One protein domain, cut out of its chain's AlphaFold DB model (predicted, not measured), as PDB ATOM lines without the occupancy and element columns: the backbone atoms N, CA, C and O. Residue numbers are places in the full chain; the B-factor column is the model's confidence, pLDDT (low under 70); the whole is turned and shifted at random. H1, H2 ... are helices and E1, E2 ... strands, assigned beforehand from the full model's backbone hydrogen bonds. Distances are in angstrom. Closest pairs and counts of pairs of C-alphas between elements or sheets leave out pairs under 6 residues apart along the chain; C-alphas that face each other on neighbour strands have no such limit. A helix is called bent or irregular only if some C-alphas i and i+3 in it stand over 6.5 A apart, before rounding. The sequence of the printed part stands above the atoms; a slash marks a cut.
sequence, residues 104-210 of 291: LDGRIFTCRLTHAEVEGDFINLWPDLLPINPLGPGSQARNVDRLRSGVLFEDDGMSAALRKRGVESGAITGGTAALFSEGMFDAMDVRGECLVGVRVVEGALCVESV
ATOM      1  N   LEU A 104     151.321 181.256 145.743       94.25
ATOM      2  CA  LEU A 104     152.472 181.452 144.867       94.25
ATOM      3  C   LEU A 104     153.786 181.676 145.620       94.25
ATOM      4  O   LEU A 104     154.840 181.579 144.995       94.25
ATOM      5  N   ASP A 105     153.762 181.947 146.927       91.75
ATOM      6  CA  ASP A 105     154.981 182.215 147.695       91.75
ATOM      7  C   ASP A 105     156.016 181.101 147.511       91.75
ATOM      8  O   ASP A 105     155.714 179.912 147.616       91.75
ATOM      9  N   GLY A 106     157.253 181.489 147.209       93.00
ATOM     10  CA  GLY A 106     158.404 180.629 146.967       93.00
ATOM     11  C   GLY A 106     158.365 179.803 145.675       93.00
ATOM     12  O   GLY A 106     159.283 179.000 145.474       93.00
ATOM     13  N   ARG A 107     157.351 179.960 144.814       96.06
ATOM     14  CA  ARG A 107     157.320 179.362 143.466       96.06
ATOM     15  C   ARG A 107     158.260 180.116 142.528       96.06
ATOM     16  O   ARG A 107     158.478 181.311 142.708       96.06
ATOM     17  N   ILE A 108     158.804 179.411 141.542       96.19
ATOM     18  CA  ILE A 108     159.730 179.909 140.528       96.19
ATOM     19  C   ILE A 108     159.146 179.572 139.162       96.19
ATOM     20  O   ILE A 108     159.101 178.405 138.763       96.19
ATOM     21  N   PHE A 109     158.726 180.603 138.447       96.69
ATOM     22  CA  PHE A 109     158.298 180.492 137.059       96.69
ATOM     23  C   PHE A 109     159.460 180.893 136.164       96.69
ATOM     24  O   PHE A 109     160.192 181.821 136.494       96.69
ATOM     25  N   THR A 110     159.684 180.175 135.069       96.94
ATOM     26  CA  THR A 110     160.807 180.458 134.173       96.94
ATOM     27  C   THR A 110     160.311 181.013 132.851       96.94
ATOM     28  O   THR A 110     159.267 180.604 132.352       96.94
ATOM     29  N   CYS A 111     161.062 181.949 132.282       95.69
ATOM     30  CA  CYS A 111     160.782 182.520 130.971       95.69
ATOM     31  C   CYS A 111     162.087 182.796 130.222       95.69
ATOM     32  O   CYS A 111     163.163 182.908 130.823       95.69
ATOM     33  N   ARG A 112     161.996 182.870 128.894       95.06
ATOM     34  CA  ARG A 112     163.105 183.296 128.037       95.06
ATOM     35  C   ARG A 112     162.943 184.772 127.737       95.06
ATOM     36  O   ARG A 112     161.887 185.176 127.268       95.06
ATOM     37  N   LEU A 113     163.988 185.546 127.997       94.44
ATOM     38  CA  LEU A 113     163.949 186.981 127.749       94.44
ATOM     39  C   LEU A 113     164.251 187.295 126.292       94.44
ATOM     40  O   LEU A 113     165.181 186.754 125.706       94.44
ATOM     41  N   THR A 114     163.521 188.236 125.728       93.12
ATOM     42  CA  THR A 114     163.834 188.864 124.449       93.12
ATOM     43  C   THR A 114     164.917 189.933 124.618       93.12
ATOM     44  O   THR A 114     165.212 190.406 125.717       93.12
ATOM     45  N   HIS A 115     165.503 190.373 123.503       92.19
ATOM     46  CA  HIS A 115     166.427 191.510 123.514       92.19
ATOM     47  C   HIS A 115     165.781 192.796 124.052       92.19
ATOM     48  O   HIS A 115     166.415 193.508 124.824       92.19
ATOM     49  N   ALA A 116     164.523 193.065 123.690       91.38
ATOM     50  CA  ALA A 116     163.810 194.261 124.137       91.38
ATOM     51  C   ALA A 116     163.593 194.266 125.659       91.38
ATOM     52  O   ALA A 116     163.770 195.299 126.299       91.38
ATOM     53  N   GLU A 117     163.254 193.112 126.238       93.25
ATOM     54  CA  GLU A 117     163.095 192.934 127.689       93.25
ATOM     55  C   GLU A 117     164.391 193.210 128.451       93.25
ATOM     56  O   GLU A 117     164.382 193.922 129.456       93.25
ATOM     57  N   VAL A 118     165.515 192.714 127.929       93.81
ATOM     58  CA  VAL A 118     166.837 192.947 128.522       93.81
ATOM     59  C   VAL A 118     167.243 194.416 128.427       93.81
ATOM     60  O   VAL A 118     167.651 194.991 129.430       93.81
ATOM     61  N   GLU A 119     167.107 195.044 127.257       91.75
ATOM     62  CA  GLU A 119     167.471 196.456 127.052       91.75
ATOM     63  C   GLU A 119     166.574 197.422 127.841       91.75
ATOM     64  O   GLU A 119     167.015 198.492 128.255       91.75
ATOM     65  N   GLY A 120     165.307 197.055 128.039       90.56
ATOM     66  CA  GLY A 120     164.323 197.866 128.745       90.56
ATOM     67  C   GLY A 120     164.194 197.575 130.241       90.56
ATOM     68  O   GLY A 120     163.377 198.226 130.898       90.56
ATOM     69  N   ASP A 121     164.940 196.603 130.775       91.88
ATOM     70  CA  ASP A 121     164.803 196.060 132.134       91.88
ATOM     71  C   ASP A 121     163.342 195.795 132.533       91.88
ATOM     72  O   ASP A 121     162.842 196.290 133.552       91.88
ATOM     73  N   PHE A 122     162.640 195.029 131.700       90.69
ATOM     74  CA  PHE A 122     161.285 194.555 131.968       90.69
ATOM     75  C   PHE A 122     161.125 193.087 131.575       90.69
ATOM     76  O   PHE A 122     161.945 192.546 130.845       90.69
ATOM     77  N   ILE A 123     160.071 192.439 132.068       91.25
ATOM     78  CA  ILE A 123     159.682 191.092 131.643       91.25
ATOM     79  C   ILE A 123     158.185 191.095 131.356       91.25
ATOM     80  O   ILE A 123     157.399 191.490 132.222       91.25
ATOM     81  N   ASN A 124     157.789 190.649 130.167       89.50
ATOM     82  CA  ASN A 124     156.394 190.383 129.848       89.50
ATOM     83  C   ASN A 124     155.858 189.275 130.742       89.50
ATOM     84  O   ASN A 124     156.506 188.244 130.928       89.50
ATOM     85  N   LEU A 125     154.652 189.465 131.279       88.62
ATOM     86  CA  LEU A 125     154.057 188.383 132.048       88.62
ATOM     87  C   LEU A 125     153.561 187.264 131.140       88.62
ATOM     88  O   LEU A 125     153.704 186.083 131.455       88.62
ATOM     89  N   TRP A 126     152.994 187.623 129.992       87.62
ATOM     90  CA  TRP A 126     152.518 186.635 129.048       87.62
ATOM     91  C   TRP A 126     153.682 186.008 128.263       87.62
ATOM     92  O   TRP A 126     154.517 186.745 127.730       87.62
ATOM     93  N   PRO A 127     153.719 184.675 128.089       87.69
ATOM     94  CA  PRO A 127     152.773 183.680 128.614       87.69
ATOM     95  C   PRO A 127     153.198 183.081 129.962       87.69
ATOM     96  O   PRO A 127     152.355 182.700 130.771       87.69
ATOM     97  N   ASP A 128     154.504 182.962 130.196       94.62
ATOM     98  CA  ASP A 128     155.048 182.043 131.198       94.62
ATOM     99  C   ASP A 128     154.937 182.540 132.644       94.62
ATOM    100  O   ASP A 128     155.052 181.749 133.580       94.62
ATOM    101  N   LEU A 129     154.705 183.837 132.839       93.38
ATOM    102  CA  LEU A 129     154.560 184.462 134.153       93.38
ATOM    103  C   LEU A 129     153.143 184.994 134.393       93.38
ATOM    104  O   LEU A 129     152.890 185.606 135.428       93.38
ATOM    105  N   LEU A 130     152.193 184.725 133.492       89.50
ATOM    106  CA  LEU A 130     150.794 185.120 133.650       89.50
ATOM    107  C   LEU A 130     150.183 184.685 135.002       89.50
ATOM    108  O   LEU A 130     149.443 185.478 135.584       89.50
ATOM    109  N   PRO A 131     150.517 183.507 135.582       92.38
ATOM    110  CA  PRO A 131     150.014 183.114 136.902       92.38
ATOM    111  C   PRO A 131     150.372 184.076 138.044       92.38
ATOM    112  O   PRO A 131     149.765 183.995 139.107       92.38
ATOM    113  N   ILE A 132     151.353 184.961 137.852       90.81
ATOM    114  CA  ILE A 132     151.805 185.949 138.836       90.81
ATOM    115  C   ILE A 132     150.954 187.230 138.794       90.81
ATOM    116  O   ILE A 132     150.943 187.982 139.768       90.81
ATOM    117  N   ASN A 133     150.208 187.467 137.708       85.81
ATOM    118  CA  ASN A 133     149.458 188.704 137.478       85.81
ATOM    119  C   ASN A 133     148.615 189.194 138.680       85.81
ATOM    120  O   ASN A 133     148.678 190.387 138.973       85.81
ATOM    121  N   PRO A 134     147.909 188.327 139.442       86.06
ATOM    122  CA  PRO A 134     147.088 188.780 140.568       86.06
ATOM    123  C   PRO A 134     147.849 189.465 141.705       86.06
ATOM    124  O   PRO A 134     147.209 190.084 142.541       86.06
ATOM    125  N   LEU A 135     149.182 189.358 141.790       84.00
ATOM    126  CA  LEU A 135     149.953 190.003 142.866       84.00
ATOM    127  C   LEU A 135     149.961 191.541 142.758       84.00
ATOM    128  O   LEU A 135     150.287 192.221 143.731       84.00
ATOM    129  N   GLY A 136     149.600 192.089 141.592       69.00
ATOM    130  CA  GLY A 136     149.390 193.515 141.340       69.00
ATOM    131  C   GLY A 136     150.535 194.473 141.745       69.00
ATOM    132  O   GLY A 136     151.556 194.091 142.322       69.00
ATOM    133  N   PRO A 137     150.379 195.784 141.485       58.09
ATOM    134  CA  PRO A 137     151.303 196.819 141.970       58.09
ATOM    135  C   PRO A 137     151.265 197.017 143.499       58.09
ATOM    136  O   PRO A 137     152.128 197.689 144.068       58.09
ATOM    137  N   GLY A 138     150.215 196.513 144.158       51.72
ATOM    138  CA  GLY A 138     149.896 196.760 145.567       51.72
ATOM    139  C   GLY A 138     150.501 195.770 146.563       51.72
ATOM    140  O   GLY A 138     150.426 196.028 147.770       51.72
ATOM    141  N   SER A 139     151.115 194.677 146.096       56.12
ATOM    142  CA  SER A 139     151.823 193.719 146.948       56.12
ATOM    143  C   SER A 139     152.985 194.423 147.660       56.12
ATOM    144  O   SER A 139     154.057 194.692 147.117       56.12
ATOM    145  N   GLN A 140     152.762 194.806 148.920       49.84
ATOM    146  CA  GLN A 140     153.773 195.471 149.742       49.84
ATOM    147  C   GLN A 140     154.810 194.451 150.212       49.84
ATOM    148  O   GLN A 140     154.853 194.110 151.395       49.84
ATOM    149  N   ALA A 141     155.664 193.988 149.306       52.59
ATOM    150  CA  ALA A 141     156.822 193.198 149.671       52.59
ATOM    151  C   ALA A 141     157.757 194.044 150.542       52.59
ATOM    152  O   ALA A 141     158.393 195.011 150.101       52.59
ATOM    153  N   ARG A 142     157.806 193.719 151.832       49.44
ATOM    154  CA  ARG A 142     158.724 194.354 152.779       49.44
ATOM    155  C   ARG A 142     159.983 193.495 152.824       49.44
ATOM    156  O   ARG A 142     159.890 192.289 152.847       49.44
ATOM    157  N   ASN A 143     161.164 194.106 152.882       51.81
ATOM    158  CA  ASN A 143     162.442 193.401 153.103       51.81
ATOM    159  C   ASN A 143     162.940 192.459 151.987       51.81
ATOM    160  O   ASN A 143     163.930 191.762 152.198       51.81
ATOM    161  N   VAL A 144     162.334 192.479 150.800       61.84
ATOM    162  CA  VAL A 144     162.859 191.782 149.617       61.84
ATOM    163  C   VAL A 144     163.980 192.609 148.966       61.84
ATOM    164  O   VAL A 144     164.007 193.838 149.106       61.84
ATOM    165  N   ASP A 145     164.936 191.954 148.295       63.31
ATOM    166  CA  ASP A 145     166.019 192.630 147.568       63.31
ATOM    167  C   ASP A 145     165.445 193.523 146.460       63.31
ATOM    168  O   ASP A 145     165.135 193.076 145.353       63.31
ATOM    169  N   ARG A 146     165.314 194.817 146.767       55.84
ATOM    170  CA  ARG A 146     164.707 195.824 145.889       55.84
ATOM    171  C   ARG A 146     165.443 196.009 144.565       55.84
ATOM    172  O   ARG A 146     164.862 196.572 143.648       55.84
ATOM    173  N   LEU A 147     166.696 195.561 144.457       54.91
ATOM    174  CA  LEU A 147     167.460 195.652 143.213       54.91
ATOM    175  C   LEU A 147     167.032 194.593 142.194       54.91
ATOM    176  O   LEU A 147     167.134 194.838 140.999       54.91
ATOM    177  N   ARG A 148     166.535 193.446 142.669       58.25
ATOM    178  CA  ARG A 148     166.034 192.335 141.842       58.25
ATOM    179  C   ARG A 148     164.517 192.197 141.878       58.25
ATOM    180  O   ARG A 148     163.979 191.264 141.286       58.25
ATOM    181  N   SER A 149     163.858 193.098 142.606       64.75
ATOM    182  CA  SER A 149     162.410 193.133 142.756       64.75
ATOM    183  C   SER A 149     161.784 193.918 141.614       64.75
ATOM    184  O   SER A 149     162.094 195.098 141.432       64.75
ATOM    185  N   GLY A 150     160.898 193.271 140.867       60.78
ATOM    186  CA  GLY A 150     160.076 193.925 139.856       60.78
ATOM    187  C   GLY A 150     158.860 194.591 140.483       60.78
ATOM    188  O   GLY A 150     158.316 194.095 141.470       60.78
ATOM    189  N   VAL A 151     158.421 195.700 139.898       64.50
ATOM    190  CA  VAL A 151     157.105 196.283 140.174       64.50
ATOM    191  C   VAL A 151     156.195 195.932 139.009       64.50
ATOM    192  O   VAL A 151     156.529 196.207 137.855       64.50
ATOM    193  N   LEU A 152     155.058 195.318 139.317       66.88
ATOM    194  CA  LEU A 152     153.992 195.129 138.347       66.88
ATOM    195  C   LEU A 152     153.375 196.490 138.052       66.88
ATOM    196  O   LEU A 152     152.919 197.178 138.964       66.88
ATOM    197  N   PHE A 153     153.398 196.891 136.787       63.56
ATOM    198  CA  PHE A 153     152.653 198.053 136.344       63.56
ATOM    199  C   PHE A 153     151.504 197.588 135.466       63.56
ATOM    200  O   PHE A 153     151.653 196.698 134.632       63.56
ATOM    201  N   GLU A 154     150.370 198.246 135.635       62.88
ATOM    202  CA  GLU A 154     149.260 198.162 134.702       62.88
ATOM    203  C   GLU A 154     149.165 199.497 133.954       62.88
ATOM    204  O   GLU A 154     149.594 200.547 134.455       62.88
ATOM    205  N   ASP A 155     148.600 199.440 132.751       64.62
ATOM    206  CA  ASP A 155     148.048 200.607 132.060       64.62
ATOM    207  C   ASP A 155     149.084 201.706 131.670       64.62
ATOM    208  O   ASP A 155     150.279 201.456 131.453       64.62
ATOM    209  N   ASP A 156     148.621 202.949 131.518       64.94
ATOM    210  CA  ASP A 156     149.355 204.130 131.050       64.94
ATOM    211  C   ASP A 156     150.661 204.418 131.809       64.94
ATOM    212  O   ASP A 156     151.634 204.928 131.234       64.94
ATOM    213  N   GLY A 157     150.715 204.081 133.102       69.25
ATOM    214  CA  GLY A 157     151.905 204.259 133.935       69.25
ATOM    215  C   GLY A 157     153.086 203.418 133.444       69.25
ATOM    216  O   GLY A 157     154.211 203.928 133.352       69.25
ATOM    217  N   MET A 158     152.816 202.168 133.056       72.31
ATOM    218  CA  MET A 158     153.804 201.247 132.497       72.31
ATOM    219  C   MET A 158     154.334 201.754 131.158       72.31
ATOM    220  O   MET A 158     155.543 201.909 130.970       72.31
ATOM    221  N   SER A 159     153.417 202.080 130.246       73.88
ATOM    222  CA  SER A 159     153.741 202.546 128.897       73.88
ATOM    223  C   SER A 159     154.579 203.825 128.932       73.88
ATOM    224  O   SER A 159     155.553 203.972 128.189       73.88
ATOM    225  N   ALA A 160     154.260 204.754 129.837       78.25
ATOM    226  CA  ALA A 160     155.045 205.966 130.023       78.25
ATOM    227  C   ALA A 160     156.448 205.689 130.588       78.25
ATOM    228  O   ALA A 160     157.398 206.368 130.186       78.25
ATOM    229  N   ALA A 161     156.594 204.733 131.512       78.12
ATOM    230  CA  ALA A 161     157.886 204.342 132.071       78.12
ATOM    231  C   ALA A 161     158.775 203.649 131.026       78.12
ATOM    232  O   ALA A 161     159.931 204.036 130.857       78.12
ATOM    233  N   LEU A 162     158.220 202.710 130.263       79.94
ATOM    234  CA  LEU A 162     158.926 201.980 129.207       79.94
ATOM    235  C   LEU A 162     159.322 202.882 128.037       79.94
ATOM    236  O   LEU A 162     160.465 202.852 127.586       79.94
ATOM    237  N   ARG A 163     158.445 203.805 127.628       83.50
ATOM    238  CA  ARG A 163     158.781 204.800 126.600       83.50
ATOM    239  C   ARG A 163     159.951 205.698 127.012       83.50
ATOM    240  O   ARG A 163     160.729 206.111 126.156       83.50
ATOM    241  N   LYS A 164     160.109 206.006 128.307       84.94
ATOM    242  CA  LYS A 164     161.286 206.747 128.806       84.94
ATOM    243  C   LYS A 164     162.581 205.942 128.675       84.94
ATOM    244  O   LYS A 164     163.629 206.560 128.532       84.94
ATOM    245  N   ARG A 165     162.495 204.608 128.680       85.44
ATOM    246  CA  ARG A 165     163.609 203.681 128.413       85.44
ATOM    247  C   ARG A 165     163.820 203.405 126.920       85.44
ATOM    248  O   ARG A 165     164.679 202.616 126.564       85.44
ATOM    249  N   GLY A 166     163.049 204.048 126.040       84.94
ATOM    250  CA  GLY A 166     163.132 203.824 124.594       84.94
ATOM    251  C   GLY A 166     162.460 202.535 124.114       84.94
ATOM    252  O   GLY A 166     162.623 202.179 122.953       84.94
ATOM    253  N   VAL A 167     161.686 201.862 124.970       84.31
ATOM    254  CA  VAL A 167     160.943 200.652 124.607       84.31
ATOM    255  C   VAL A 167     159.669 201.042 123.855       84.31
ATOM    256  O   VAL A 167     158.896 201.894 124.305       84.31
ATOM    257  N   GLU A 168     159.450 200.426 122.693       81.25
ATOM    258  CA  GLU A 168     158.237 200.629 121.901       81.25
ATOM    259  C   GLU A 168     157.020 199.984 122.575       81.25
ATOM    260  O   GLU A 168     157.111 198.911 123.163       81.25
ATOM    261  N   SER A 169     155.843 200.600 122.438       70.69
ATOM    262  CA  SER A 169     154.606 200.092 123.051       70.69
ATOM    263  C   SER A 169     154.214 198.691 122.570       70.69
ATOM    264  O   SER A 169     153.523 197.975 123.283       70.69
ATOM    265  N   GLY A 170     154.659 198.287 121.374       75.81
ATOM    266  CA  GLY A 170     154.433 196.943 120.835       75.81
ATOM    267  C   GLY A 170     155.319 195.852 121.445       75.81
ATOM    268  O   GLY A 170     155.115 194.684 121.136       75.81
ATOM    269  N   ALA A 171     156.294 196.210 122.289       80.44
ATOM    270  CA  ALA A 171     157.160 195.244 122.963       80.44
ATOM    271  C   ALA A 171     156.474 194.553 124.157       80.44
ATOM    272  O   ALA A 171     156.977 193.535 124.633       80.44
ATOM    273  N   ILE A 172     155.342 195.097 124.627       77.81
ATOM    274  CA  ILE A 172     154.543 194.490 125.690       77.81
ATOM    275  C   ILE A 172     153.494 193.573 125.068       77.81
ATOM    276  O   ILE A 172     152.568 194.031 124.393       77.81
ATOM    277  N   THR A 173     153.619 192.278 125.312       76.69
ATOM    278  CA  THR A 173     152.647 191.273 124.881       76.69
ATOM    279  C   THR A 173     151.628 191.036 125.995       76.69
ATOM    280  O   THR A 173     151.975 190.947 127.168       76.69
ATOM    281  N   GLY A 174     150.336 190.978 125.654       70.88
ATOM    282  CA  GLY A 174     149.281 190.712 126.646       70.88
ATOM    283  C   GLY A 174     149.054 191.830 127.677       70.88
ATOM    284  O   GLY A 174     148.435 191.588 128.705       70.88
ATOM    285  N   GLY A 175     149.562 193.045 127.433       73.12
ATOM    286  CA  GLY A 175     149.227 194.247 128.209       73.12
ATOM    287  C   GLY A 175     149.792 194.324 129.632       73.12
ATOM    288  O   GLY A 175     149.533 195.310 130.317       73.12
ATOM    289  N   THR A 176     150.576 193.339 130.078       78.12
ATOM    290  CA  THR A 176     151.091 193.255 131.455       78.12
ATOM    291  C   THR A 176     152.577 192.904 131.476       78.12
ATOM    292  O   THR A 176     153.038 191.987 130.792       78.12
ATOM    293  N   ALA A 177     153.352 193.642 132.272       84.62
ATOM    294  CA  ALA A 177     154.774 193.389 132.458       84.62
ATOM    295  C   ALA A 177     155.247 193.784 133.863       84.62
ATOM    296  O   ALA A 177     154.665 194.632 134.545       84.62
ATOM    297  N   ALA A 178     156.349 193.171 134.283       86.50
ATOM    298  CA  ALA A 178     157.097 193.563 135.464       86.50
ATOM    299  C   ALA A 178     158.254 194.479 135.054       86.50
ATOM    300  O   ALA A 178     159.060 194.116 134.199       86.50
ATOM    301  N   LEU A 179     158.357 195.654 135.676       85.19
ATOM    302  CA  LEU A 179     159.445 196.600 135.442       85.19
ATOM    303  C   LEU A 179     160.486 196.501 136.561       85.19
ATOM    304  O   LEU A 179     160.144 196.570 137.742       85.19
ATOM    305  N   PHE A 180     161.757 196.403 136.189       86.88
ATOM    306  CA  PHE A 180     162.885 196.277 137.112       86.88
ATOM    307  C   PHE A 180     163.725 197.553 137.152       86.88
ATOM    308  O   PHE A 180     163.484 198.505 136.403       86.88
ATOM    309  N   SER A 181     164.701 197.601 138.059       85.25
ATOM    310  CA  SER A 181     165.676 198.696 138.094       85.25
ATOM    311  C   SER A 181     166.465 198.752 136.783       85.25
ATOM    312  O   SER A 181     166.820 197.716 136.235       85.25
ATOM    313  N   GLU A 182     166.742 199.955 136.285       87.12
ATOM    314  CA  GLU A 182     167.532 200.144 135.062       87.12
ATOM    315  C   GLU A 182     168.964 199.600 135.245       87.12
ATOM    316  O   GLU A 182     169.600 199.837 136.277       87.12
ATOM    317  N   GLY A 183     169.457 198.859 134.255       89.88
ATOM    318  CA  GLY A 183     170.726 198.138 134.258       89.88
ATOM    319  C   GLY A 183     170.733 196.838 135.071       89.88
ATOM    320  O   GLY A 183     171.815 196.288 135.298       89.88
ATOM    321  N   MET A 184     169.582 196.340 135.544       90.75
ATOM    322  CA  MET A 184     169.521 195.111 136.344       90.75
ATOM    323  C   MET A 184     170.025 193.907 135.547       90.75
ATOM    324  O   MET A 184     170.875 193.165 136.047       90.75
ATOM    325  N   PHE A 185     169.532 193.704 134.323       92.56
ATOM    326  CA  PHE A 185     169.915 192.533 133.531       92.56
ATOM    327  C   PHE A 185     171.379 192.575 133.103       92.56
ATOM    328  O   PHE A 185     172.062 191.553 133.181       92.56
ATOM    329  N   ASP A 186     171.892 193.758 132.764       92.06
ATOM    330  CA  ASP A 186     173.316 193.954 132.487       92.06
ATOM    331  C   ASP A 186     174.184 193.619 133.708       92.06
ATOM    332  O   ASP A 186     175.195 192.926 133.580       92.06
ATOM    333  N   ALA A 187     173.780 194.049 134.908       91.12
ATOM    334  CA  ALA A 187     174.486 193.727 136.148       91.12
ATOM    335  C   ALA A 187     174.436 192.229 136.502       91.12
ATOM    336  O   ALA A 187     175.306 191.736 137.223       91.12
ATOM    337  N   MET A 188     173.428 191.506 136.008       90.31
ATOM    338  CA  MET A 188     173.290 190.055 136.148       90.31
ATOM    339  C   MET A 188     173.978 189.262 135.025       90.31
ATOM    340  O   MET A 188     173.953 188.034 135.074       90.31
ATOM    341  N   ASP A 189     174.582 189.941 134.043       91.56
ATOM    342  CA  ASP A 189     175.111 189.356 132.803       91.56
ATOM    343  C   ASP A 189     174.082 188.488 132.052       91.56
ATOM    344  O   ASP A 189     174.390 187.446 131.475       91.56
ATOM    345  N   VAL A 190     172.820 188.925 132.078       92.12
ATOM    346  CA  VAL A 190     171.710 188.302 131.354       92.12
ATOM    347  C   VAL A 190     171.591 188.949 129.976       92.12
ATOM    348  O   VAL A 190     171.707 190.164 129.825       92.12
ATOM    349  N   ARG A 191     171.376 188.130 128.946       91.81
ATOM    350  CA  ARG A 191     171.250 188.553 127.545       91.81
ATOM    351  C   ARG A 191     169.942 188.037 126.949       91.81
ATOM    352  O   ARG A 191     169.250 187.232 127.567       91.81
ATOM    353  N   GLY A 192     169.607 188.505 125.747       89.25
ATOM    354  CA  GLY A 192     168.495 187.941 124.984       89.25
ATOM    355  C   GLY A 192     168.641 186.422 124.834       89.25
ATOM    356  O   GLY A 192     169.755 185.901 124.767       89.25
ATOM    357  N   GLU A 193     167.509 185.730 124.817       89.81
ATOM    358  CA  GLU A 193     167.327 184.276 124.819       89.81
ATOM    359  C   GLU A 193     167.752 183.552 126.110       89.81
ATOM    360  O   GLU A 193     167.543 182.338 126.237       89.81
ATOM    361  N   CYS A 194     168.319 184.263 127.096       93.56
ATOM    362  CA  CYS A 194     168.620 183.674 128.394       93.56
ATOM    363  C   CYS A 194     167.338 183.238 129.103       93.56
ATOM    364  O   CYS A 194     166.326 183.940 129.111       93.56
ATOM    365  N   LEU A 195     167.426 182.079 129.751       95.75
ATOM    366  CA  LEU A 195     166.412 181.611 130.677       95.75
ATOM    367  C   LEU A 195     166.621 182.304 132.029       95.75
ATOM    368  O   LEU A 195     167.726 182.321 132.578       95.75
ATOM    369  N   VAL A 196     165.549 182.857 132.577       96.06
ATOM    370  CA  VAL A 196     165.535 183.404 133.933       96.06
ATOM    371  C   VAL A 196     164.439 182.743 134.748       96.06
ATOM    372  O   VAL A 196     163.458 182.238 134.203       96.06
ATOM    373  N   GLY A 197     164.623 182.726 136.062       95.56
ATOM    374  CA  GLY A 197     163.605 182.355 137.029       95.56
ATOM    375  C   GLY A 197     163.050 183.607 137.690       95.56
ATOM    376  O   GLY A 197     163.806 184.477 138.114       95.56
ATOM    377  N   VAL A 198     161.732 183.683 137.802       94.31
ATOM    378  CA  VAL A 198     161.017 184.692 138.575       94.31
ATOM    379  C   VAL A 198     160.413 184.000 139.781       94.31
ATOM    380  O   VAL A 198     159.462 183.223 139.678       94.31
ATOM    381  N   ARG A 199     161.018 184.264 140.937       93.38
ATOM    382  CA  ARG A 199     160.576 183.745 142.221       93.38
ATOM    383  C   ARG A 199     159.621 184.724 142.877       93.38
ATOM    384  O   ARG A 199     159.965 185.889 143.054       93.38
ATOM    385  N   VAL A 200     158.475 184.233 143.324       89.69
ATOM    386  CA  VAL A 200     157.590 185.005 144.201       89.69
ATOM    387  C   VAL A 200     158.103 184.888 145.636       89.69
ATOM    388  O   VAL A 200     158.304 183.780 146.126       89.69
ATOM    389  N   VAL A 201     158.355 186.010 146.305       85.56
ATOM    390  CA  VAL A 201     158.803 186.054 147.707       85.56
ATOM    391  C   VAL A 201     158.043 187.151 148.425       85.56
ATOM    392  O   VAL A 201     158.198 188.320 148.080       85.56
ATOM    393  N   GLU A 202     157.224 186.786 149.413       78.12
ATOM    394  CA  GLU A 202     156.438 187.751 150.199       78.12
ATOM    395  C   GLU A 202     155.616 188.720 149.314       78.12
ATOM    396  O   GLU A 202     155.469 189.904 149.621       78.12
ATOM    397  N   GLY A 203     155.112 188.222 148.178       72.56
ATOM    398  CA  GLY A 203     154.360 188.998 147.184       72.56
ATOM    399  C   GLY A 203     155.204 189.771 146.159       72.56
ATOM    400  O   GLY A 203     154.639 190.264 145.194       72.56
ATOM    401  N   ALA A 204     156.535 189.848 146.296       78.31
ATOM    402  CA  ALA A 204     157.416 190.454 145.285       78.31
ATOM    403  C   ALA A 204     157.962 189.450 144.275       78.31
ATOM    404  O   ALA A 204     158.081 188.258 144.550       78.31
ATOM    405  N   LEU A 205     158.397 189.984 143.131       84.81
ATOM    406  CA  LEU A 205     159.004 189.231 142.038       84.81
ATOM    407  C   LEU A 205     160.517 189.373 142.071       84.81
ATOM    408  O   LEU A 205     161.037 190.423 141.714       84.81
ATOM    409  N   CYS A 206     161.222 188.325 142.476       87.94
ATOM    410  CA  CYS A 206     162.679 188.272 142.474       87.94
ATOM    411  C   CYS A 206     163.190 187.545 141.239       87.94
ATOM    412  O   CYS A 206     162.866 186.373 141.041       87.94
ATOM    413  N   VAL A 207     164.049 188.194 140.459       90.81
ATOM    414  CA  VAL A 207     164.681 187.544 139.304       90.81
ATOM    415  C   VAL A 207     165.983 186.851 139.704       90.81
ATOM    416  O   VAL A 207     166.839 187.416 140.389       90.81
ATOM    417  N   GLU A 208     166.146 185.615 139.241       91.31
ATOM    418  CA  GLU A 208     167.357 184.809 139.364       91.31
ATOM    419  C   GLU A 208     167.789 184.253 137.999       91.31
ATOM    420  O   GLU A 208     166.968 183.950 137.134       91.31
ATOM    421  N   SER A 209     169.102 184.133 137.786       90.69
ATOM    422  CA  SER A 209     169.640 183.494 136.581       90.69
ATOM    423  C   SER A 209     169.445 181.981 136.671       90.69
ATOM    424  O   SER A 209     169.746 181.377 137.704       90.69
ATOM    425  N   VAL A 210     168.963 181.369 135.589       92.44
ATOM    426  CA  VAL A 210     168.743 179.925 135.491       92.44
ATOM    427  C   VAL A 210     169.485 179.417 134.260       92.44
ATOM    428  O   VAL A 210     169.159 179.783 133.138       92.44
TER     429      VAL A 210
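Overview. This is residues 104 to 210 of the 291 residues of an uncharacterized protein of Mycolicibacterium sp. TY66 (UniProt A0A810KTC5). One strongly twisted sheet of six strands is folded back on itself into two leaves, E1, E5 and E6 facing E4 and E2, with E3 as the hinge. Four short helices lie at its margins: H3 on the E4 and E2 leaf, only just over these two strands, H2 beside the strands and over none of them, and H1 and H4, which only just touch each other and only graze the sheet. The printed part has 107 residues, with four named helices and six named strands in the order E1 H1 E2 H2 E3 H3 E4 H4 E5 E6, a mixed class. The sheet's order is E1, E5, E6, E3, E4, E2, antiparallel, though E6 and E3 meet only at a point. The whole is compact, with a radius of gyration of the C-alphas of 12.4 A and spans of 32 by 29 by 24 A.

Along the chain. Find C-alpha 108 at (159.730, 179.909, 140.528); from there E1 runs 13.4 A to residue 112. H1, residues 115 to 120, comes next, then E2, residues 122 to 124. H2, residues 130 to 135, is irregular: C-alphas 131 and 134 are 7.4 A apart. E3, residues 149 to 153, covers 12.7 A, and H3, residues 155 to 164, covers 15.0 A from C-alpha 155 at (148.048, 200.607, 132.060). After E4, residues 177 to 179, and H4, residues 184 to 187, look for E5, residues 195 to 201, 19.2 A long. E6, residues 204 to 209, runs 16.5 A to C-alpha 209 at (169.640, 183.494, 136.581).

Arrangement. Start at E5 and E6, a hairpin, where N 199 and O 206 are 2.8 A apart. On E5's other side is edge strand E1, with N 109 and O 198 3.0 A apart. At the point where E6 meets E3, C-alphas 206 and 149 face each other at 4.9 A. N 151 of E3 and O 179 of E4 are 2.9 A apart, as are N 123 of edge strand E2 and O 178 of E4. H3 is on the sheet at a height of 9.6 A, only just over E4 and E2, with 3 of its C-alphas falling on each. H2 is on the sheet too, over none of its strands. H1 and H4 only graze it; they only just touch, with 3 pairs of C-alphas within 8 A, the closest those of Val 118 and Phe 185, 5.9 A. In H1 and H3 every O i to N i+4 pair is within hydrogen-bond range; H2 has 0 of 2, but 2 of 3 O i to N i+3 pairs, and H4 is too short for an i+4 pair.

Size, cuts and confidence. The C-alphas farthest apart are those of Asn 143 and Gly 170, 33.4 A. The printed part has no cut. The long links are H2 to E3 and H3 to E4. Residues 136 to 157 are under 70 in pLDDT; the mean of the printed part is 82.0.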